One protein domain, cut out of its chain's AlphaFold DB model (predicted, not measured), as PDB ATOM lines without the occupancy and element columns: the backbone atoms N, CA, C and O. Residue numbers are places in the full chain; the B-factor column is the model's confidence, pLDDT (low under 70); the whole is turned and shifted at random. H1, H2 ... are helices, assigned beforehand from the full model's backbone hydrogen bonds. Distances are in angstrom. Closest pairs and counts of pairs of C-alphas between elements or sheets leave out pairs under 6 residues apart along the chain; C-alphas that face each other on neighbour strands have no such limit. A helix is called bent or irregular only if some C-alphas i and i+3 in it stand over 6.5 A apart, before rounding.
ATOM      1  N   GLU A   2      14.202  36.847 -10.357       63.81
ATOM      2  CA  GLU A   2      13.645  35.477 -10.271       63.81
ATOM      3  C   GLU A   2      14.422  34.637  -9.249       63.81
ATOM      4  O   GLU A   2      13.855  34.066  -8.332       63.81
ATOM      5  N   SER A   3      15.750  34.760  -9.268       79.06
ATOM      6  CA  SER A   3      16.645  34.081  -8.331       79.06
ATOM      7  C   SER A   3      16.322  34.298  -6.841       79.06
ATOM      8  O   SER A   3      16.556  33.386  -6.058       79.06
ATOM      9  N   ILE A   4      15.794  35.464  -6.423       89.81
ATOM     10  CA  ILE A   4      15.401  35.685  -5.015       89.81
ATOM     11  C   ILE A   4      14.105  34.934  -4.718       89.81
ATOM     12  O   ILE A   4      14.057  34.187  -3.742       89.81
ATOM     13  N   SER A   5      13.071  35.108  -5.551       89.44
ATOM     14  CA  SER A   5      11.802  34.396  -5.376       89.44
ATOM     15  C   SER A   5      11.987  32.883  -5.439       89.44
ATOM     16  O   SER A   5      11.369  32.178  -4.650       89.44
ATOM     17  N   ASP A   6      12.890  32.389  -6.285       88.88
ATOM     18  CA  ASP A   6      13.188  30.964  -6.422       88.88
ATOM     19  C   ASP A   6      13.927  30.428  -5.197       88.88
ATOM     20  O   ASP A   6      13.535  29.399  -4.649       88.88
ATOM     21  N   CYS A   7      14.951  31.144  -4.707       92.06
ATOM     22  CA  CYS A   7      15.636  30.769  -3.467       92.06
ATOM     23  C   CYS A   7      14.650  30.712  -2.295       92.06
ATOM     24  O   CYS A   7      14.676  29.760  -1.518       92.06
ATOM     25  N   LEU A   8      13.758  31.698  -2.179       94.62
ATOM     26  CA  LEU A   8      12.728  31.714  -1.142       94.62
ATOM     27  C   LEU A   8      11.735  30.564  -1.323       94.62
ATOM     28  O   LEU A   8      11.517  29.791  -0.396       94.62
ATOM     29  N   TYR A   9      11.182  30.376  -2.517       91.69
ATOM     30  CA  TYR A   9      10.277  29.268  -2.805       91.69
ATOM     31  C   TYR A   9      10.893  27.909  -2.426       91.69
ATOM     32  O   TYR A   9      10.271  27.126  -1.703       91.69
ATOM     33  N   LEU A  10      12.148  27.670  -2.817       92.75
ATOM     34  CA  LEU A  10      12.896  26.453  -2.498       92.75
ATOM     35  C   LEU A  10      13.312  26.356  -1.023       92.75
ATOM     36  O   LEU A  10      13.734  25.293  -0.585       92.75
ATOM     37  N   GLY A  11      13.178  27.422  -0.233       94.25
ATOM     38  CA  GLY A  11      13.580  27.442   1.176       94.25
ATOM     39  C   GLY A  11      15.084  27.632   1.395       94.25
ATOM     40  O   GLY A  11      15.583  27.396   2.492       94.25
ATOM     41  N   TRP A  12      15.821  28.093   0.384       94.44
ATOM     42  CA  TRP A  12      17.242  28.435   0.462       94.44
ATOM     43  C   TRP A  12      17.444  29.823   1.086       94.44
ATOM     44  O   TRP A  12      17.962  30.741   0.447       94.44
ATOM     45  N   LEU A  13      17.011  29.982   2.341       94.25
ATOM     46  CA  LEU A  13      16.958  31.275   3.034       94.25
ATOM     47  C   LEU A  13      18.321  31.981   3.086       94.25
ATOM     48  O   LEU A  13      18.391  33.155   2.742       94.25
ATOM     49  N   ASP A  14      19.408  31.267   3.386       91.62
ATOM     50  CA  ASP A  14      20.761  31.849   3.417       91.62
ATOM     51  C   ASP A  14      21.185  32.420   2.052       91.62
ATOM     52  O   ASP A  14      21.871  33.441   1.962       91.62
ATOM     53  N   LYS A  15      20.773  31.762   0.959       91.06
ATOM     54  CA  LYS A  15      21.054  32.219  -0.410       91.06
ATOM     55  C   LYS A  15      20.184  33.415  -0.772       91.06
ATOM     56  O   LYS A  15      20.679  34.360  -1.381       91.06
ATOM     57  N   ALA A  16      18.917  33.402  -0.359       94.00
ATOM     58  CA  ALA A  16      18.033  34.545  -0.517       94.00
ATOM     59  C   ALA A  16      18.576  35.770   0.237       94.00
ATOM     60  O   ALA A  16      18.685  36.837  -0.355       94.00
ATOM     61  N   GLU A  17      18.997  35.617   1.496       94.25
ATOM     62  CA  GLU A  17      19.579  36.702   2.297       94.25
ATOM     63  C   GLU A  17      20.844  37.280   1.642       94.25
ATOM     64  O   GLU A  17      21.021  38.499   1.581       94.25
ATOM     65  N   LEU A  18      21.713  36.418   1.104       91.00
ATOM     66  CA  LEU A  18      22.898  36.841   0.358       91.00
ATOM     67  C   LEU A  18      22.534  37.694  -0.866       91.00
ATOM     68  O   LEU A  18      23.079  38.785  -1.038       91.00
ATOM     69  N   LEU A  19      21.592  37.227  -1.688       91.12
ATOM     70  CA  LEU A  19      21.128  37.973  -2.859       91.12
ATOM     71  C   LEU A  19      20.471  39.299  -2.458       91.12
ATOM     72  O   LEU A  19      20.670  40.314  -3.121       91.12
ATOM     73  N   VAL A  20      19.720  39.324  -1.354       93.00
ATOM     74  CA  VAL A  20      19.107  40.551  -0.828       93.00
ATOM     75  C   VAL A  20      20.176  41.556  -0.395       93.00
ATOM     76  O   VAL A  20      20.052  42.737  -0.717       93.00
ATOM     77  N   LYS A  21      21.257  41.108   0.259       91.69
ATOM     78  CA  LYS A  21      22.420  41.952   0.598       91.69
ATOM     79  C   LYS A  21      23.086  42.535  -0.644       91.69
ATOM     80  O   LYS A  21      23.396  43.724  -0.671       91.69
ATOM     81  N   GLU A  22      23.288  41.723  -1.679       88.62
ATOM     82  CA  GLU A  22      23.859  42.173  -2.953       88.62
ATOM     83  C   GLU A  22      22.986  43.224  -3.636       88.62
ATOM     84  O   GLU A  22      23.487  44.263  -4.074       88.62
ATOM     85  N   VAL A  23      21.673  42.986  -3.682       87.75
ATOM     86  CA  VAL A  23      20.713  43.938  -4.243       87.75
ATOM     87  C   VAL A  23      20.698  45.227  -3.430       87.75
ATOM     88  O   VAL A  23      20.790  46.302  -4.019       87.75
ATOM     89  N   HIS A  24      20.648  45.149  -2.098       89.38
ATOM     90  CA  HIS A  24      20.691  46.325  -1.224       89.38
ATOM     91  C   HIS A  24      21.961  47.156  -1.449       89.38
ATOM     92  O   HIS A  24      21.877  48.375  -1.621       89.38
ATOM     93  N   ALA A  25      23.127  46.509  -1.551       86.81
ATOM     94  CA  ALA A  25      24.388  47.178  -1.857       86.81
ATOM     95  C   ALA A  25      24.380  47.832  -3.251       86.81
ATOM     96  O   ALA A  25      24.807  48.979  -3.400       86.81
ATOM     97  N   ALA A  26      23.863  47.143  -4.274       82.94
ATOM     98  CA  ALA A  26      23.768  47.674  -5.634       82.94
ATOM     99  C   ALA A  26      22.822  48.883  -5.730       82.94
ATOM    100  O   ALA A  26      23.158  49.885  -6.373       82.94
ATOM    101  N   TYR A  27      21.675  48.811  -5.052       82.25
ATOM    102  CA  TYR A  27      20.701  49.896  -4.940       82.25
ATOM    103  C   TYR A  27      21.292  51.103  -4.210       82.25
ATOM    104  O   TYR A  27      21.200  52.229  -4.694       82.25
ATOM    105  N   SER A  28      21.978  50.864  -3.091       82.50
ATOM    106  CA  SER A  28      22.652  51.913  -2.315       82.50
ATOM    107  C   SER A  28      23.774  52.586  -3.115       82.50
ATOM    108  O   SER A  28      23.991  53.791  -3.003       82.50
ATOM    109  N   ALA A  29      24.447  51.837  -3.993       77.38
ATOM    110  CA  ALA A  29      25.450  52.348  -4.927       77.38
ATOM    111  C   ALA A  29      24.855  53.008  -6.193       77.38
ATOM    112  O   ALA A  29      25.598  53.307  -7.131       77.38
ATOM    113  N   LYS A  30      23.532  53.244  -6.232       67.94
ATOM    114  CA  LYS A  30      22.770  53.879  -7.326       67.94
ATOM    115  C   LYS A  30      22.797  53.143  -8.671       67.94
ATOM    116  O   LYS A  30      22.492  53.729  -9.706       67.94
ATOM    117  N   ARG A  31      23.148  51.856  -8.706       61.44
ATOM    118  CA  ARG A  31      23.215  51.075  -9.954       61.44
ATOM    119  C   ARG A  31      21.895  50.352 -10.223       61.44
ATOM    120  O   ARG A  31      21.862  49.126 -10.161       61.44
ATOM    121  N   PHE A  32      20.809  51.068 -10.532       65.00
ATOM    122  CA  PHE A  32      19.554  50.391 -10.885       65.00
ATOM    123  C   PHE A  32      18.692  51.111 -11.938       65.00
ATOM    124  O   PHE A  32      18.665  52.336 -12.009       65.00
ATOM    125  N   ARG A  33      18.000  50.323 -12.777       57.69
ATOM    126  CA  ARG A  33      17.038  50.747 -13.816       57.69
ATOM    127  C   ARG A  33      15.680  50.092 -13.532       57.69
ATOM    128  O   ARG A  33      15.671  48.991 -13.009       57.69
ATOM    129  N   GLY A  34      14.563  50.689 -13.954       62.19
ATOM    130  CA  GLY A  34      13.233  50.045 -13.862       62.19
ATOM    131  C   GLY A  34      12.384  50.463 -12.656       62.19
ATOM    132  O   GLY A  34      11.503  49.723 -12.223       62.19
ATOM    133  N   VAL A  35      12.657  51.645 -12.101       65.00
ATOM    134  CA  VAL A  35      11.874  52.232 -11.000       65.00
ATOM    135  C   VAL A  35      10.682  53.065 -11.482       65.00
ATOM    136  O   VAL A  35       9.802  53.327 -10.668       65.00
ATOM    137  N   THR A  36      10.633  53.442 -12.771       67.75
ATOM    138  CA  THR A  36       9.708  54.475 -13.267       67.75
ATOM    139  C   THR A  36       8.880  54.122 -14.500       67.75
ATOM    140  O   THR A  36       9.307  53.352 -15.370       67.75
ATOM    141  N   GLY A  37       7.688  54.728 -14.585       67.12
ATOM    142  CA  GLY A  37       6.773  54.639 -15.726       67.12
ATOM    143  C   GLY A  37       6.358  53.211 -16.105       67.12
ATOM    144  O   GLY A  37       6.224  52.334 -15.261       67.12
ATOM    145  N   GLY A  38       6.178  52.943 -17.404       62.12
ATOM    146  CA  GLY A  38       5.768  51.619 -17.906       62.12
ATOM    147  C   GLY A  38       6.765  50.478 -17.644       62.12
ATOM    148  O   GLY A  38       6.416  49.315 -17.819       62.12
ATOM    149  N   TYR A  39       7.984  50.803 -17.206       66.94
ATOM    150  CA  TYR A  39       9.013  49.840 -16.811       66.94
ATOM    151  C   TYR A  39       9.078  49.627 -15.295       66.94
ATOM    152  O   TYR A  39       9.978  48.923 -14.835       66.94
ATOM    153  N   SER A  40       8.166  50.233 -14.525       75.25
ATOM    154  CA  SER A  40       8.086  50.044 -13.082       75.25
ATOM    155  C   SER A  40       7.755  48.584 -12.768       75.25
ATOM    156  O   SER A  40       6.714  48.040 -13.146       75.25
ATOM    157  N   GLN A  41       8.682  47.903 -12.103       83.81
ATOM    158  CA  GLN A  41       8.506  46.505 -11.713       83.81
ATOM    159  C   GLN A  41       7.836  46.431 -10.332       83.81
ATOM    160  O   GLN A  41       8.476  46.087  -9.340       83.81
ATOM    161  N   THR A  42       6.579  46.869 -10.227       88.88
ATOM    162  CA  THR A  42       5.838  47.007  -8.962       88.88
ATOM    163  C   THR A  42       5.823  45.724  -8.121       88.88
ATOM    164  O   THR A  42       6.026  45.782  -6.909       88.88
ATOM    165  N   LEU A  43       5.619  44.556  -8.740       90.75
ATOM    166  CA  LEU A  43       5.593  43.275  -8.019       90.75
ATOM    167  C   LEU A  43       6.973  42.919  -7.472       90.75
ATOM    168  O   LEU A  43       7.114  42.513  -6.317       90.75
ATOM    169  N   TYR A  44       8.007  43.130  -8.280       88.12
ATOM    170  CA  TYR A  44       9.374  42.962  -7.819       88.12
ATOM    171  C   TYR A  44       9.717  43.887  -6.642       88.12
ATOM    172  O   TYR A  44      10.276  43.431  -5.646       88.12
ATOM    173  N   HIS A  45       9.356  45.170  -6.726       90.25
ATOM    174  CA  HIS A  45       9.633  46.131  -5.658       90.25
ATOM    175  C   HIS A  45       8.827  45.818  -4.392       90.25
ATOM    176  O   HIS A  45       9.346  45.978  -3.289       90.25
ATOM    177  N   PHE A  46       7.604  45.294  -4.519       94.81
ATOM    178  CA  PHE A  46       6.860  44.756  -3.382       94.81
ATOM    179  C   PHE A  46       7.646  43.646  -2.669       94.81
ATOM    180  O   PHE A  46       7.897  43.770  -1.469       94.81
ATOM    181  N   LEU A  47       8.110  42.624  -3.397       95.06
ATOM    182  CA  LEU A  47       8.899  41.539  -2.801       95.06
ATOM    183  C   LEU A  47      10.217  42.052  -2.203       95.06
ATOM    184  O   LEU A  47      10.591  41.635  -1.111       95.06
ATOM    185  N   LEU A  48      10.908  42.983  -2.867       93.31
ATOM    186  CA  LEU A  48      12.127  43.580  -2.319       93.31
ATOM    187  C   LEU A  48      11.890  44.310  -1.003       93.31
ATOM    188  O   LEU A  48      12.707  44.171  -0.100       93.31
ATOM    189  N   ARG A  49      10.805  45.083  -0.880       95.19
ATOM    190  CA  ARG A  49      10.475  45.754   0.384       95.19
ATOM    191  C   ARG A  49      10.270  44.742   1.502       95.19
ATOM    192  O   ARG A  49      10.827  44.925   2.579       95.19
ATOM    193  N   VAL A  50       9.543  43.658   1.225       97.50
ATOM    194  CA  VAL A  50       9.364  42.541   2.166       97.50
ATOM    195  C   VAL A  50      10.722  41.942   2.549       97.50
ATOM    196  O   VAL A  50      11.012  41.792   3.732       97.50
ATOM    197  N   CYS A  51      11.597  41.668   1.581       97.12
ATOM    198  CA  CYS A  51      12.935  41.132   1.836       97.12
ATOM    199  C   CYS A  51      13.839  42.093   2.624       97.12
ATOM    200  O   CYS A  51      14.567  41.659   3.512       97.12
ATOM    201  N   PHE A  52      13.811  43.391   2.322       96.38
ATOM    202  CA  PHE A  52      14.578  44.392   3.066       96.38
ATOM    203  C   PHE A  52      14.082  44.482   4.507       96.38
ATOM    204  O   PHE A  52      14.901  44.493   5.421       96.38
ATOM    205  N   ASP A  53      12.768  44.454   4.732       97.44
ATOM    206  CA  ASP A  53      12.200  44.442   6.080       97.44
ATOM    207  C   ASP A  53      12.447  43.114   6.828       97.44
ATOM    208  O   ASP A  53      12.640  43.103   8.046       97.44
ATOM    209  N   TRP A  54      12.501  41.986   6.113       97.31
ATOM    210  CA  TRP A  54      12.921  40.688   6.651       97.31
ATOM    211  C   TRP A  54      14.378  40.724   7.131       97.31
ATOM    212  O   TRP A  54      14.656  40.352   8.269       97.31
ATOM    213  N   CYS A  55      15.293  41.249   6.308       96.38
ATOM    214  CA  CYS A  55      16.709  41.425   6.648       96.38
ATOM    215  C   CYS A  55      16.987  42.643   7.552       96.38
ATOM    216  O   CYS A  55      18.144  42.911   7.875       96.38
ATOM    217  N   GLN A  56      15.952  43.398   7.942       95.94
ATOM    218  CA  GLN A  56      16.050  44.630   8.735       95.94
ATOM    219  C   GLN A  56      16.930  45.723   8.096       95.94
ATOM    220  O   GLN A  56      17.535  46.553   8.783       95.94
ATOM    221  N   PHE A  57      16.997  45.752   6.768       94.25
ATOM    222  CA  PHE A  57      17.703  46.777   6.018       94.25
ATOM    223  C   PHE A  57      16.841  48.017   5.843       94.25
ATOM    224  O   PHE A  57      15.749  47.981   5.278       94.25
ATOM    225  N   LYS A  58      17.376  49.156   6.282       89.81
ATOM    226  CA  LYS A  58      16.814  50.463   5.947       89.81
ATOM    227  C   LYS A  58      17.251  50.848   4.538       89.81
ATOM    228  O   LYS A  58      18.423  50.702   4.183       89.81
ATOM    229  N   PHE A  59      16.306  51.342   3.748       89.19
ATOM    230  CA  PHE A  59      16.571  51.859   2.413       89.19
ATOM    231  C   PHE A  59      15.580  52.979   2.085       89.19
ATOM    232  O   PHE A  59      14.374  52.750   2.018       89.19
ATOM    233  N   ASP A  60      16.103  54.187   1.909       84.19
ATOM    234  CA  ASP A  60      15.380  55.419   1.574       84.19
ATOM    235  C   ASP A  60      15.671  55.898   0.141       84.19
ATOM    236  O   ASP A  60      15.153  56.922  -0.292       84.19
ATOM    237  N   GLY A  61      16.453  55.130  -0.624       84.19
ATOM    238  CA  GLY A  61      16.812  55.438  -2.009       84.19
ATOM    239  C   GLY A  61      15.727  55.126  -3.043       84.19
ATOM    240  O   GLY A  61      16.012  55.149  -4.242       84.19
ATOM    241  N   TRP A  62      14.501  54.804  -2.619       86.00
ATOM    242  CA  TRP A  62      13.382  54.597  -3.540       86.00
ATOM    243  C   TRP A  62      13.105  55.888  -4.317       86.00
ATOM    244  O   TRP A  62      13.016  56.961  -3.730       86.00
ATOM    245  N   GLY A  63      12.980  55.791  -5.641       79.62
ATOM    246  CA  GLY A  63      12.713  56.957  -6.488       79.62
ATOM    247  C   GLY A  63      13.919  57.873  -6.744       79.62
ATOM    248  O   GLY A  63      13.762  58.892  -7.411       79.62
ATOM    249  N   ILE A  64      15.125  57.517  -6.274       80.81
ATOM    250  CA  ILE A  64      16.360  58.240  -6.613       80.81
ATOM    251  C   ILE A  64      16.991  57.622  -7.867       80.81
ATOM    252  O   ILE A  64      17.509  56.505  -7.845       80.81
ATOM    253  N   GLY A  65      16.959  58.373  -8.965       72.75
ATOM    254  CA  GLY A  65      17.542  58.012 -10.252       72.75
ATOM    255  C   GLY A  65      19.073  58.036 -10.266       72.75
ATOM    256  O   GLY A  65      19.741  58.575  -9.377       72.75
ATOM    257  N   TYR A  66      19.647  57.460 -11.325       70.19
ATOM    258  CA  TYR A  66      21.097  57.363 -11.511       70.19
ATOM    259  C   TYR A  66      21.785  58.738 -11.546       70.19
ATOM    260  O   TYR A  66      22.877  58.889 -10.992       70.19
ATOM    261  N   HIS A  67      21.150  59.753 -12.144       75.12
ATOM    262  CA  HIS A  67      21.696  61.112 -12.202       75.12
ATOM    263  C   HIS A  67      21.242  61.985 -11.023       75.12
ATOM    264  O   HIS A  67      21.519  63.183 -11.000       75.12
ATOM    265  N   GLY A  68      20.609  61.384 -10.009       76.88
ATOM    266  CA  GLY A  68      20.111  62.081  -8.828       76.88
ATOM    267  C   GLY A  68      18.731  62.705  -9.010       76.88
ATOM    268  O   GLY A  68      18.339  63.519  -8.178       76.88
ATOM    269  N   GLU A  69      17.996  62.339 -10.063       79.75
ATOM    270  CA  GLU A  69      16.583  62.690 -10.188       79.75
ATOM    271  C   GLU A  69      15.805  62.115  -9.006       79.75
ATOM    272  O   GLU A  69      16.020  60.967  -8.620       79.75
ATOM    273  N   VAL A  70      14.900  62.901  -8.436       84.56
ATOM    274  CA  VAL A  70      14.019  62.444  -7.363       84.56
ATOM    275  C   VAL A  70      12.612  62.379  -7.924       84.56
ATOM    276  O   VAL A  70      12.059  63.391  -8.352       84.56
ATOM    277  N   ILE A  71      12.059  61.174  -7.941       84.31
ATOM    278  CA  ILE A  71      10.685  60.888  -8.336       84.31
ATOM    279  C   ILE A  71       9.989  60.316  -7.111       84.31
ATOM    280  O   ILE A  71      10.572  59.511  -6.389       84.31
ATOM    281  N   ASP A  72       8.754  60.743  -6.867       88.12
ATOM    282  CA  ASP A  72       7.937  60.143  -5.819       88.12
ATOM    283  C   ASP A  72       7.525  58.723  -6.252       88.12
ATOM    284  O   ASP A  72       6.745  58.578  -7.200       88.12
ATOM    285  N   PRO A  73       8.035  57.663  -5.592       88.44
ATOM    286  CA  PRO A  73       7.775  56.292  -6.007       88.44
ATOM    287  C   PRO A  73       6.334  55.843  -5.719       88.44
ATOM    288  O   PRO A  73       5.953  54.763  -6.168       88.44
ATOM    289  N   TYR A  74       5.550  56.634  -4.975       91.06
ATOM    290  CA  TYR A  74       4.157  56.346  -4.619       91.06
ATOM    291  C   TYR A  74       3.137  56.928  -5.605       91.06
ATOM    292  O   TYR A  74       1.936  56.704  -5.454       91.06
ATOM    293  N   VAL A  75       3.584  57.662  -6.625       89.62
ATOM    294  CA  VAL A  75       2.692  58.154  -7.683       89.62
ATOM    295  C   VAL A  75       2.118  56.964  -8.475       89.62
ATOM    296  O   VAL A  75       2.844  56.007  -8.754       89.62
ATOM    297  N   PRO A  76       0.830  56.989  -8.871       87.69
ATOM    298  CA  PRO A  76       0.245  55.916  -9.671       87.69
ATOM    299  C   PRO A  76       1.060  55.610 -10.934       87.69
ATOM    300  O   PRO A  76       1.400  56.509 -11.703       87.69
ATOM    301  N   GLY A  77       1.347  54.327 -11.158       81.44
ATOM    302  CA  GLY A  77       2.192  53.856 -12.261       81.44
ATOM    303  C   GLY A  77       3.680  53.709 -11.919       81.44
ATOM    304  O   GLY A  77       4.410  53.088 -12.690       81.44
ATOM    305  N   GLU A  78       4.123  54.202 -10.764       86.94
ATOM    306  CA  GLU A  78       5.490  54.035 -10.262       86.94
ATOM    307  C   GLU A  78       5.649  52.747  -9.429       86.94
ATOM    308  O   GLU A  78       4.691  52.019  -9.148       86.94
ATOM    309  N   CYS A  79       6.888  52.420  -9.047       86.62
ATOM    310  CA  CYS A  79       7.218  51.133  -8.424       86.62
ATOM    311  C   CYS A  79       6.531  50.859  -7.073       86.62
ATOM    312  O   CYS A  79       6.324  49.690  -6.748       86.62
ATOM    313  N   LEU A  80       6.154  51.890  -6.310       92.12
ATOM    314  CA  LEU A  80       5.424  51.779  -5.036       92.12
ATOM    315  C   LEU A  80       4.014  52.396  -5.119       92.12
ATOM    316  O   LEU A  80       3.370  52.615  -4.091       92.12
ATOM    317  N   GLY A  81       3.537  52.677  -6.335       91.88
ATOM    318  CA  GLY A  81       2.302  53.417  -6.579       91.88
ATOM    319  C   GLY A  81       1.009  52.646  -6.321       91.88
ATOM    320  O   GLY A  81      -0.036  53.279  -6.230       91.88
ATOM    321  N   GLU A  82       1.055  51.314  -6.175       94.25
ATOM    322  CA  GLU A  82      -0.158  50.519  -5.940       94.25
ATOM    323  C   GLU A  82      -0.558  50.465  -4.462       94.25
ATOM    324  O   GLU A  82       0.140  49.824  -3.665       94.25
ATOM    325  N   PRO A  83      -1.722  51.034  -4.082       96.12
ATOM    326  CA  PRO A  83      -2.151  51.085  -2.687       96.12
ATOM    327  C   PRO A  83      -2.345  49.703  -2.062       96.12
ATOM    328  O   PRO A  83      -1.944  49.495  -0.923       96.12
ATOM    329  N   VAL A  84      -2.888  48.735  -2.808       97.50
ATOM    330  CA  VAL A  84      -3.146  47.386  -2.276       97.50
ATOM    331  C   VAL A  84      -1.840  46.655  -1.943       97.50
ATOM    332  O   VAL A  84      -1.751  45.986  -0.920       97.50
ATOM    333  N   LEU A  85      -0.779  46.837  -2.743       97.19
ATOM    334  CA  LEU A  85       0.547  46.295  -2.411       97.19
ATOM    335  C   LEU A  85       1.162  46.977  -1.185       97.19
ATOM    336  O   LEU A  85       1.942  46.355  -0.468       97.19
ATOM    337  N   ASN A  86       0.848  48.252  -0.952       97.56
ATOM    338  CA  ASN A  86       1.301  48.974   0.235       97.56
ATOM    339  C   ASN A  86       0.575  48.488   1.493       97.56
ATOM    340  O   ASN A  86       1.225  48.287   2.514       97.56
ATOM    341  N   GLU A  87      -0.725  48.218   1.390       98.12
ATOM    342  CA  GLU A  87      -1.523  47.633   2.468       98.12
ATOM    343  C   GLU A  87      -1.031  46.223   2.823       98.12
ATOM    344  O   GLU A  87      -0.705  45.934   3.973       98.12
ATOM    345  N   LEU A  88      -0.856  45.359   1.817       98.31
ATOM    346  CA  LEU A  88      -0.287  44.020   2.005       98.31
ATOM    347  C   LEU A  88       1.112  44.075   2.628       98.31
ATOM    348  O   LEU A  88       1.448  43.234   3.457       98.31
ATOM    349  N   PHE A  89       1.925  45.066   2.246       98.12
ATOM    350  CA  PHE A  89       3.229  45.280   2.861       98.12
ATOM    351  C   PHE A  89       3.101  45.749   4.312       98.12
ATOM    352  O   PHE A  89       3.868  45.286   5.136       98.12
ATOM    353  N   ALA A  90       2.153  46.611   4.677       98.12
ATOM    354  CA  ALA A  90       1.995  47.045   6.068       98.12
ATOM    355  C   ALA A  90       1.656  45.877   7.015       98.12
ATOM    356  O   ALA A  90       2.165  45.816   8.132       98.12
ATOM    357  N   HIS A  91       0.867  44.920   6.529       97.81
ATOM    358  CA  HIS A  91       0.366  43.782   7.303       97.81
ATOM    359  C   HIS A  91       1.184  42.494   7.127       97.81
ATOM    360  O   HIS A  91       0.845  41.446   7.672       97.81
ATOM    361  N   TRP A  92       2.291  42.518   6.381       97.38
ATOM    362  CA  TRP A  92       2.955  41.285   5.940       97.38
ATOM    363  C   TRP A  92       3.528  40.408   7.065       97.38
ATOM    364  O   TRP A  92       3.753  39.216   6.834       97.38
ATOM    365  N   LYS A  93       3.759  40.977   8.257       97.56
ATOM    366  CA  LYS A  93       4.210  40.285   9.479       97.56
ATOM    367  C   LYS A  93       3.076  39.943  10.449       97.56
ATOM    368  O   LYS A  93       3.345  39.331  11.482       97.56
ATOM    369  N   ASP A  94       1.831  40.297  10.141       97.88
ATOM    370  CA  ASP A  94       0.702  39.993  11.015       97.88
ATOM    371  C   ASP A  94       0.541  38.481  11.152       97.88
ATOM    372  O   ASP A  94       0.690  37.725  10.185       97.88
ATOM    373  N   SER A  95       0.235  38.026  12.365       95.88
ATOM    374  CA  SER A  95       0.097  36.602  12.687       95.88
ATOM    375  C   SER A  95      -1.052  35.920  11.944       95.88
ATOM    376  O   SER A  95      -1.000  34.709  11.727       95.88
ATOM    377  N   ASP A  96      -2.064  36.694  11.549       93.75
ATOM    378  CA  ASP A  96      -3.240  36.247  10.812       93.75
ATOM    379  C   ASP A  96      -3.571  37.254   9.702       93.75
ATOM    380  O   ASP A  96      -3.621  38.454   9.949       93.75
ATOM    381  N   LEU A  97      -3.799  36.749   8.487       96.31
ATOM    382  CA  LEU A  97      -4.190  37.529   7.306       96.31
ATOM    383  C   LEU A  97      -5.610  37.189   6.826       96.31
ATOM    384  O   LEU A  97      -5.995  37.544   5.713       96.31
ATOM    385  N   SER A  98      -6.409  36.490   7.638       91.81
ATOM    386  CA  SER A  98      -7.789  36.114   7.303       91.81
ATOM    387  C   SER A  98      -8.680  37.316   6.961       91.81
ATOM    388  O   SER A  98      -9.568  37.197   6.119       91.81
ATOM    389  N   GLY A  99      -8.409  38.487   7.545       94.62
ATOM    390  CA  GLY A  99      -9.105  39.739   7.239       94.62
ATOM    391  C   GLY A  99      -8.763  40.357   5.877       94.62
ATOM    392  O   GLY A  99      -9.503  41.222   5.425       94.62
ATOM    393  N   MET A 100      -7.696  39.902   5.208       97.06
ATOM    394  CA  MET A 100      -7.162  40.504   3.974       97.06
ATOM    395  C   MET A 100      -7.474  39.695   2.707       97.06
ATOM    396  O   MET A 100      -6.728  39.702   1.727       97.06
ATOM    397  N   GLN A 101      -8.550  38.907   2.721       96.56
ATOM    398  CA  GLN A 101      -8.867  38.004   1.608       96.56
ATOM    399  C   GLN A 101      -9.119  38.741   0.289       96.56
ATOM    400  O   GLN A 101      -8.776  38.213  -0.768       96.56
ATOM    401  N   GLY A 102      -9.681  39.953   0.342       97.88
ATOM    402  CA  GLY A 102      -9.896  40.778  -0.848       97.88
ATOM    403  C   GLY A 102      -8.577  41.214  -1.485       97.88
ATOM    404  O   GLY A 102      -8.384  41.060  -2.688       97.88
ATOM    405  N   GLU A 103      -7.636  41.682  -0.671       98.44
ATOM    406  CA  GLU A 103      -6.310  42.135  -1.083       98.44
ATOM    407  C   GLU A 103      -5.450  40.969  -1.588       98.44
ATOM    408  O   GLU A 103      -4.723  41.110  -2.571       98.44
ATOM    409  N   LEU A 104      -5.555  39.795  -0.959       97.81
ATOM    410  CA  LEU A 104      -4.848  38.582  -1.375       97.81
ATOM    411  C   LEU A 104      -5.357  38.040  -2.719       97.81
ATOM    412  O   LEU A 104      -4.551  37.645  -3.562       97.81
ATOM    413  N   GLN A 105      -6.674  38.046  -2.948       97.56
ATOM    414  CA  GLN A 105      -7.246  37.695  -4.253       97.56
ATOM    415  C   GLN A 105      -6.834  38.714  -5.319       97.56
ATOM    416  O   GLN A 105      -6.359  38.323  -6.385       97.56
ATOM    417  N   TRP A 106      -6.900  40.009  -4.987       97.69
ATOM    418  CA  TRP A 106      -6.417  41.077  -5.858       97.69
ATOM    419  C   TRP A 106      -4.938  40.899  -6.213       97.69
ATOM    420  O   TRP A 106      -4.573  41.081  -7.369       97.69
ATOM    421  N   LEU A 107      -4.081  40.496  -5.266       96.81
ATOM    422  CA  LEU A 107      -2.665  40.234  -5.540       96.81
ATOM    423  C   LEU A 107      -2.500  39.138  -6.595       96.81
ATOM    424  O   LEU A 107      -1.649  39.269  -7.474       96.81
ATOM    425  N   CYS A 108      -3.297  38.070  -6.528       95.56
ATOM    426  CA  CYS A 108      -3.260  37.011  -7.530       95.56
ATOM    427  C   CYS A 108      -3.716  37.506  -8.911       95.56
ATOM    428  O   CYS A 108      -3.030  37.239  -9.900       95.56
ATOM    429  N   ASP A 109      -4.818  38.254  -8.988       94.69
ATOM    430  CA  ASP A 109      -5.278  38.860 -10.243       94.69
ATOM    431  C   ASP A 109      -4.213  39.802 -10.813       94.69
ATOM    432  O   ASP A 109      -3.784  39.664 -11.961       94.69
ATOM    433  N   TYR A 110      -3.714  40.717  -9.982       92.69
ATOM    434  CA  TYR A 110      -2.691  41.692 -10.337       92.69
ATOM    435  C   TYR A 110      -1.402  41.018 -10.815       92.69
ATOM    436  O   TYR A 110      -0.837  41.426 -11.833       92.69
ATOM    437  N   TYR A 111      -0.976  39.947 -10.135       91.50
ATOM    438  CA  TYR A 111       0.138  39.102 -10.552       91.50
ATOM    439  C   TYR A 111      -0.069  38.599 -11.980       91.50
ATOM    440  O   TYR A 111       0.728  38.932 -12.857       91.50
ATOM    441  N   THR A 112      -1.173  37.886 -12.237       89.25
ATOM    442  CA  THR A 112      -1.438  37.309 -13.565       89.25
ATOM    443  C   THR A 112      -1.524  38.370 -14.658       89.25
ATOM    444  O   THR A 112      -0.956  38.188 -15.737       89.25
ATOM    445  N   HIS A 113      -2.173  39.504 -14.379       87.31
ATOM    446  CA  HIS A 113      -2.291  40.608 -15.322       87.31
ATOM    447  C   HIS A 113      -0.933  41.204 -15.678       87.31
ATOM    448  O   HIS A 113      -0.686  41.457 -16.854       87.31
ATOM    449  N   ARG A 114      -0.046  41.428 -14.704       83.56
ATOM    450  CA  ARG A 114       1.273  42.014 -14.978       83.56
ATOM    451  C   ARG A 114       2.212  41.057 -15.691       83.56
ATOM    452  O   ARG A 114       2.909  41.489 -16.605       83.56
ATOM    453  N   THR A 115       2.219  39.784 -15.310       81.69
ATOM    454  CA  THR A 115       3.112  38.786 -15.913       81.69
ATOM    455  C   THR A 115       2.663  38.356 -17.309       81.69
ATOM    456  O   THR A 115       3.493  37.931 -18.097       81.69
ATOM    457  N   ALA A 116       1.375  38.498 -17.653       79.25
ATOM    458  CA  ALA A 116       0.858  38.143 -18.980       79.25
ATOM    459  C   ALA A 116       1.127  39.199 -20.074       79.25
ATOM    460  O   ALA A 116       0.905  38.943 -21.264       79.25
ATOM    461  N   ARG A 117       1.535  40.419 -19.702       69.62
ATOM    462  CA  ARG A 117       1.706  41.543 -20.637       69.62
ATOM    463  C   ARG A 117       2.951  41.360 -21.484       69.62
ATOM    464  O   ARG A 117       4.040  41.442 -20.948       69.62
ATOM    465  N   LYS A 118       2.819  41.223 -22.808       60.97
ATOM    466  CA  LYS A 118       3.957  41.079 -23.749       60.97
ATOM    467  C   LYS A 118       4.957  42.245 -23.734       60.97
ATOM    468  O   LYS A 118       6.100  42.060 -24.130       60.97
ATOM    469  N   ASP A 119       4.514  43.433 -23.335       59.25
ATOM    470  CA  ASP A 119       5.323  44.648 -23.182       59.25
ATOM    471  C   ASP A 119       5.874  44.832 -21.756       59.25
ATOM    472  O   ASP A 119       6.671  45.736 -21.513       59.25
ATOM    473  N   GLY A 120       5.459  43.980 -20.815       57.31
ATOM    474  CA  GLY A 120       5.872  44.019 -19.419       57.31
ATOM    475  C   GLY A 120       7.270  43.441 -19.189       57.31
ATOM    476  O   GLY A 120       7.712  42.524 -19.881       57.31
ATOM    477  N   THR A 121       7.953  43.974 -18.174       61.50
ATOM    478  CA  THR A 121       9.308  43.581 -17.746       61.50
ATOM    479  C   THR A 121       9.338  42.814 -16.418       61.50
ATOM    480  O   THR A 121      10.412  42.607 -15.853       61.50
ATOM    481  N   GLU A 122       8.183  42.416 -15.881       69.75
ATOM    482  CA  GLU A 122       8.087  41.691 -14.606       69.75
ATOM    483  C   GLU A 122       8.498  40.219 -14.795       69.75
ATOM    484  O   GLU A 122       7.945  39.528 -15.646       69.75
ATOM    485  N   PHE A 123       9.473  39.750 -14.002       67.62
ATOM    486  CA  PHE A 123       9.948  38.351 -13.952       67.62
ATOM    487  C   PHE A 123      10.262  37.704 -15.313       67.62
ATOM    488  O   PHE A 123       9.829  36.583 -15.575       67.62
ATOM    489  N   GLY A 124      10.941  38.425 -16.213       60.03
ATOM    490  CA  GLY A 124      11.452  37.848 -17.467       60.03
ATOM    491  C   GLY A 124      10.389  37.472 -18.511       60.03
ATOM    492  O   GLY A 124      10.755  37.169 -19.642       60.03
ATOM    493  N   ASN A 125       9.100  37.582 -18.164       60.03
ATOM    494  CA  ASN A 125       7.934  37.427 -19.031       60.03
ATOM    495  C   ASN A 125       7.967  36.177 -19.925       60.03
ATOM    496  O   ASN A 125       7.963  36.260 -21.157       60.03
ATOM    497  N   ASP A 126       7.968  35.004 -19.294       63.66
ATOM    498  CA  ASP A 126       7.626  33.757 -19.966       63.66
ATOM    499  C   ASP A 126       6.214  33.265 -19.579       63.66
ATOM    500  O   ASP A 126       5.603  33.665 -18.579       63.66
ATOM    501  N   LEU A 127       5.643  32.396 -20.420       65.19
ATOM    502  CA  LEU A 127       4.292  31.855 -20.217       65.19
ATOM    503  C   LEU A 127       4.166  31.010 -18.937       65.19
ATOM    504  O   LEU A 127       3.046  30.781 -18.473       65.19
ATOM    505  N   LEU A 128       5.282  30.522 -18.388       70.31
ATOM    506  CA  LEU A 128       5.298  29.684 -17.192       70.31
ATOM    507  C   LEU A 128       5.192  30.546 -15.935       70.31
ATOM    508  O   LEU A 128       4.368  30.247 -15.071       70.31
ATOM    509  N   HIS A 129       5.915  31.663 -15.872       70.81
ATOM    510  CA  HIS A 129       5.884  32.609 -14.755       70.81
ATOM    511  C   HIS A 129       4.512  33.265 -14.588       70.81
ATOM    512  O   HIS A 129       4.104  33.564 -13.471       70.81
ATOM    513  N   THR A 130       3.731  33.382 -15.666       75.94
ATOM    514  CA  THR A 130       2.329  33.834 -15.578       75.94
ATOM    515  C   THR A 130       1.421  32.860 -14.818       75.94
ATOM    516  O   THR A 130       0.403  33.264 -14.260       75.94
ATOM    517  N   ARG A 131       1.759  31.567 -14.800       82.25
ATOM    518  CA  ARG A 131       0.943  30.508 -14.179       82.25
ATOM    519  C   ARG A 131       1.507  30.017 -12.853       82.25
ATOM    520  O   ARG A 131       0.755  29.483 -12.047       82.25
ATOM    521  N   PHE A 132       2.808  30.173 -12.639       89.00
ATOM    522  CA  PHE A 132       3.479  29.802 -11.404       89.00
ATOM    523  C   PHE A 132       3.555  31.021 -10.470       89.00
ATOM    524  O   PHE A 132       4.231  31.984 -10.822       89.00
ATOM    525  N   PRO A 133       2.888  31.022  -9.299       91.62
ATOM    526  CA  PRO A 133       2.809  32.191  -8.419       91.62
ATOM    527  C   PRO A 133       4.080  32.391  -7.576       91.62
ATOM    528  O   PRO A 133       4.021  32.442  -6.346       91.62
ATOM    529  N   ALA A 134       5.240  32.520  -8.228       89.25
ATOM    530  CA  ALA A 134       6.556  32.548  -7.584       89.25
ATOM    531  C   ALA A 134       6.649  33.587  -6.456       89.25
ATOM    532  O   ALA A 134       7.127  33.281  -5.366       89.25
ATOM    533  N   LEU A 135       6.140  34.801  -6.689       92.69
ATOM    534  CA  LEU A 135       6.151  35.874  -5.690       92.69
ATOM    535  C   LEU A 135       5.304  35.538  -4.458       92.69
ATOM    536  O   LEU A 135       5.746  35.775  -3.336       92.69
ATOM    537  N   VAL A 136       4.102  34.984  -4.652       95.25
ATOM    538  CA  VAL A 136       3.200  34.639  -3.541       95.25
ATOM    539  C   VAL A 136       3.824  33.530  -2.699       95.25
ATOM    540  O   VAL A 136       3.843  33.614  -1.475       95.25
ATOM    541  N   LEU A 137       4.417  32.526  -3.346       95.62
ATOM    542  CA  LEU A 137       5.078  31.422  -2.654       95.62
ATOM    543  C   LEU A 137       6.364  31.856  -1.943       95.62
ATOM    544  O   LEU A 137       6.632  31.404  -0.832       95.62
ATOM    545  N   ALA A 138       7.133  32.770  -2.536       95.50
ATOM    546  CA  ALA A 138       8.284  33.384  -1.884       95.50
ATOM    547  C   ALA A 138       7.871  34.150  -0.616       95.50
ATOM    548  O   ALA A 138       8.499  33.998   0.434       95.50
ATOM    549  N   TRP A 139       6.778  34.917  -0.689       96.69
ATOM    550  CA  TRP A 139       6.217  35.610   0.471       96.69
ATOM    551  C   TRP A 139       5.739  34.626   1.549       96.69
ATOM    552  O   TRP A 139       6.048  34.807   2.728       96.69
ATOM    553  N   PHE A 140       5.076  33.535   1.157       97.06
ATOM    554  CA  PHE A 140       4.659  32.480   2.082       97.06
ATOM    555  C   PHE A 140       5.838  31.784   2.767       97.06
ATOM    556  O   PHE A 140       5.753  31.492   3.961       97.06
ATOM    557  N   ARG A 141       6.959  31.555   2.065       97.50
ATOM    558  CA  ARG A 141       8.170  31.036   2.718       97.50
ATOM    559  C   ARG A 141       8.683  31.999   3.783       97.50
ATOM    560  O   ARG A 141       9.049  31.554   4.865       97.50
ATOM    561  N   LEU A 142       8.740  33.297   3.488       97.56
ATOM    562  CA  LEU A 142       9.222  34.288   4.455       97.56
ATOM    563  C   LEU A 142       8.343  34.346   5.705       97.56
ATOM    564  O   LEU A 142       8.851  34.483   6.811       97.56
ATOM    565  N   ARG A 143       7.027  34.204   5.548       97.38
ATOM    566  CA  ARG A 143       6.115  34.088   6.690       97.38
ATOM    567  C   ARG A 143       6.363  32.802   7.482       97.38
ATOM    568  O   ARG A 143       6.519  32.872   8.699       97.38
ATOM    569  N   GLU A 144       6.487  31.658   6.807       97.00
ATOM    570  CA  GLU A 144       6.785  30.364   7.442       97.00
ATOM    571  C   GLU A 144       8.102  30.402   8.237       97.00
ATOM    572  O   GLU A 144       8.148  29.926   9.370       97.00
ATOM    573  N   SER A 145       9.158  31.021   7.693       96.38
ATOM    574  CA  SER A 145      10.464  31.115   8.366       96.38
ATOM    575  C   SER A 145      10.439  31.977   9.630       96.38
ATOM    576  O   SER A 145      11.278  31.800  10.513       96.38
ATOM    577  N   LEU A 146       9.455  32.872   9.745       96.62
ATOM    578  CA  LEU A 146       9.188  33.687  10.928       96.62
ATOM    579  C   LEU A 146       8.180  33.035  11.894       96.62
ATOM    580  O   LEU A 146       7.826  33.640  12.904       96.62
ATOM    581  N   GLY A 147       7.704  31.820  11.601       96.62
ATOM    582  CA  GLY A 147       6.676  31.136  12.390       96.62
ATOM    583  C   GLY A 147       5.271  31.728  12.231       96.62
ATOM    584  O   GLY A 147       4.405  31.480  13.069       96.62
ATOM    585  N   LEU A 148       5.036  32.519  11.180       97.06
ATOM    586  CA  LEU A 148       3.735  33.113  10.875       97.06
ATOM    587  C   LEU A 148       2.876  32.144  10.056       97.06
ATOM    588  O   LEU A 148       3.378  31.371   9.238       97.06
ATOM    589  N   SER A 149       1.558  32.213  10.244       94.88
ATOM    590  CA  SER A 149       0.616  31.410   9.460       94.88
ATOM    591  C   SER A 149       0.520  31.918   8.016       94.88
ATOM    592  O   SER A 149       0.569  33.123   7.768       94.88
ATOM    593  N   ASN A 150       0.371  31.022   7.042       96.06
ATOM    594  CA  ASN A 150       0.101  31.420   5.659       96.06
ATOM    595  C   ASN A 150      -1.409  31.421   5.389       96.06
ATOM    596  O   ASN A 150      -2.084  30.463   5.775       96.06
ATOM    597  N   PRO A 151      -1.955  32.462   4.734       94.94
ATOM    598  CA  PRO A 151      -3.370  32.493   4.402       94.94
ATOM    599  C   PRO A 151      -3.696  31.462   3.321       94.94
ATOM    600  O   PRO A 151      -2.927  31.240   2.385       94.94
ATOM    601  N   VAL A 152      -4.889  30.878   3.410       93.44
ATOM    602  CA  VAL A 152      -5.492  30.157   2.287       93.44
ATOM    603  C   VAL A 152      -6.147  31.194   1.380       93.44
ATOM    604  O   VAL A 152      -6.945  31.999   1.856       93.44
ATOM    605  N   ILE A 153      -5.799  31.182   0.094       95.25
ATOM    606  CA  ILE A 153      -6.355  32.094  -0.913       95.25
ATOM    607  C   ILE A 153      -7.224  31.270  -1.867       95.25
ATOM    608  O   ILE A 153      -6.707  30.416  -2.592       95.25
ATOM    609  N   ASP A 154      -8.536  31.519  -1.895       93.94
ATOM    610  CA  ASP A 154      -9.429  30.909  -2.891       93.94
ATOM    611  C   ASP A 154      -9.320  31.650  -4.225       93.94
ATOM    612  O   ASP A 154     -10.111  32.533  -4.548       93.94
ATOM    613  N   HIS A 155      -8.295  31.302  -5.001       95.44
ATOM    614  CA  HIS A 155      -8.060  31.888  -6.313       95.44
ATOM    615  C   HIS A 155      -7.577  30.826  -7.315       95.44
ATOM    616  O   HIS A 155      -6.748  29.986  -6.951       95.44
ATOM    617  N   PRO A 156      -8.019  30.844  -8.594       94.81
ATOM    618  CA  PRO A 156      -7.605  29.863  -9.603       94.81
ATOM    619  C   PRO A 156      -6.090  29.679  -9.755       94.81
ATOM    620  O   PRO A 156      -5.646  28.556  -9.968       94.81
ATOM    621  N   LEU A 157      -5.303  30.748  -9.591       93.38
ATOM    622  CA  LEU A 157      -3.830  30.712  -9.606       93.38
ATOM    623  C   LEU A 157      -3.231  29.796  -8.522       93.38
ATOM    624  O   LEU A 157      -2.176  29.211  -8.739       93.38
ATOM    625  N   MET A 158      -3.906  29.653  -7.377       95.06
ATOM    626  CA  MET A 158      -3.421  28.905  -6.208       95.06
ATOM    627  C   MET A 158      -3.955  27.464  -6.141       95.06
ATOM    628  O   MET A 158      -3.551  26.686  -5.280       95.06
ATOM    629  N   ARG A 159      -4.868  27.082  -7.045       93.62
ATOM    630  CA  ARG A 159      -5.479  25.739  -7.083       93.62
ATOM    631  C   ARG A 159      -4.551  24.621  -7.578       93.62
ATOM    632  O   ARG A 159      -4.664  23.514  -7.050       93.62
ATOM    633  N   PRO A 160      -3.689  24.825  -8.596       91.81
ATOM    634  CA  PRO A 160      -2.830  23.755  -9.092       91.81
ATOM    635  C   PRO A 160      -1.864  23.247  -8.018       91.81
ATOM    636  O   PRO A 160      -1.357  24.025  -7.219       91.81
ATOM    637  N   HIS A 161      -1.527  21.955  -8.045       88.81
ATOM    638  CA  HIS A 161      -0.640  21.358  -7.032       88.81
ATOM    639  C   HIS A 161       0.770  21.971  -7.017       88.81
ATOM    640  O   HIS A 161       1.423  21.991  -5.983       88.81
ATOM    641  N   TYR A 162       1.245  22.489  -8.155       86.38
ATOM    642  CA  TYR A 162       2.533  23.188  -8.230       86.38
ATOM    643  C   TYR A 162       2.498  24.588  -7.595       86.38
ATOM    644  O   TYR A 162       3.545  25.197  -7.429       86.38
ATOM    645  N   ALA A 163       1.314  25.114  -7.273       90.25
ATOM    646  CA  ALA A 163       1.131  26.375  -6.561       90.25
ATOM    647  C   ALA A 163       1.025  26.167  -5.039       90.25
ATOM    648  O   ALA A 163       0.627  27.074  -4.311       90.25
ATOM    649  N   TRP A 164       1.351  24.972  -4.542       90.50
ATOM    650  CA  TRP A 164       1.471  24.710  -3.113       90.50
ATOM    651  C   TRP A 164       2.901  24.971  -2.670       90.50
ATOM    652  O   TRP A 164       3.843  24.643  -3.387       90.50
TER     653      TRP A 164
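AT A GLANCE: This is residues 2 to 164 of the 221 residues of an uncharacterized protein of Comamonas testosteroni (UniProt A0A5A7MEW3). Helix H3 is the core of an all-helix body: H4 and H7 run alongside it the same way on two different sides, H2 crosses it, and H5 slants past in the opposite direction, touching H4. H1 folds back from H2 as a hairpin and packs on H7, the short H6 lies by the first residues of H3, and long unnamed stretches make the two ends of the longest axis, residues 55 to 82 looping at one and residues 146 to 164 at the other. The printed part has 163 residues with seven named helices, H1 to H7 in that order, and no named strand. The class is all helix, though the helices hold 80 residues, under half of those printed. The whole is compact, with a radius of gyration of the C-alphas of 15.2 A and spans of 45 by 33 by 28 A.

IN THESE COORDINATES: H1 covers residues 2 to 10 and begins at C-alpha 2, at (13.645, 35.477, -10.271); it is 11.9 A long from first to last C-alpha. H2, residues 13 to 28, is 22.1 A long. H3, residues 42 to 54, is 18.3 A long and begins at C-alpha 42, at (5.838, 47.007, -8.962). H4, residues 83 to 90, is 10.5 A long. H5, residues 98 to 115, is the longest helix, at 25.8 A, and is irregular: C-alphas 99 and 102 are 8.2 A apart. H6, residues 122 to 125, is 6.1 A long. H7, residues 134 to 145, is 16.5 A long and ends at C-alpha 145, at (10.464, 31.115, 8.366).

HOW THE PARTS SIT: H3 is the hub and touches four other helices. It touches H7 at a shallow tilt of 13 degrees, the same way, with the closest C-alphas, those of Leu 47 and Leu 135, 6.9 A apart. With residues 46 to 50 alone it touches H4, at a shallow tilt of 14 degrees, the same way; the closest C-alphas are those of Phe 46 and Leu 85, at 6.6 A. Residues 17 to 24 of H2 touch residues 48 to 52 of H3, only just about perpendicular at 70.0 degrees, the C-alphas of Val 20 and Cys 51 being closest at 6.7 A. H3 and H6 only just touch, with 3 pairs of C-alphas within 8 A; the closest are those of Tyr 44 and Glu 122, at 7.0 A. H1 and H2 form a helical hairpin at a shallow tilt of 25 degrees, opposite ways, with the C-alphas of Ile 4 and Ala 16 closest at 5.3 A. H1 touches H7 at a steep tilt of 47 degrees, the same way, where the closest C-alphas, those of Tyr 9 and Ala 138, are 4.7 A apart. Residues 100 to 107 of H5 touch H4 at a steep tilt of 56 degrees, opposite ways; the closest C-alphas are those of Val 84 and Glu 103, at 6.2 A. H5 and H6 touch only at the corner, with the closest C-alphas, those of Thr 115 and Asn 125, 5.9 A apart. Among the pairs that are apart are H4 and H7, and H2 and H5. Every O i to N i+4 pair is within hydrogen-bond range in H1, H2, H3, H4 and H7, and 12 of 14 are in H5; H6 is too short for such a pair.

THE WHOLE: The two C-alphas farthest apart, those of His 67 and His 161, are 45.9 A apart, and the first and last printed C-alphas are 17.8 A apart. The printed part has no cut. The links from H2 to H3, 13 residues, and from H3 to H4, 28 residues, are long, while the link from H1 to H2 is tight. The mean pLDDT of the printed part is 87.3; it is under 70 at residue 2, residues 30 to 39 and residues 117 to 127.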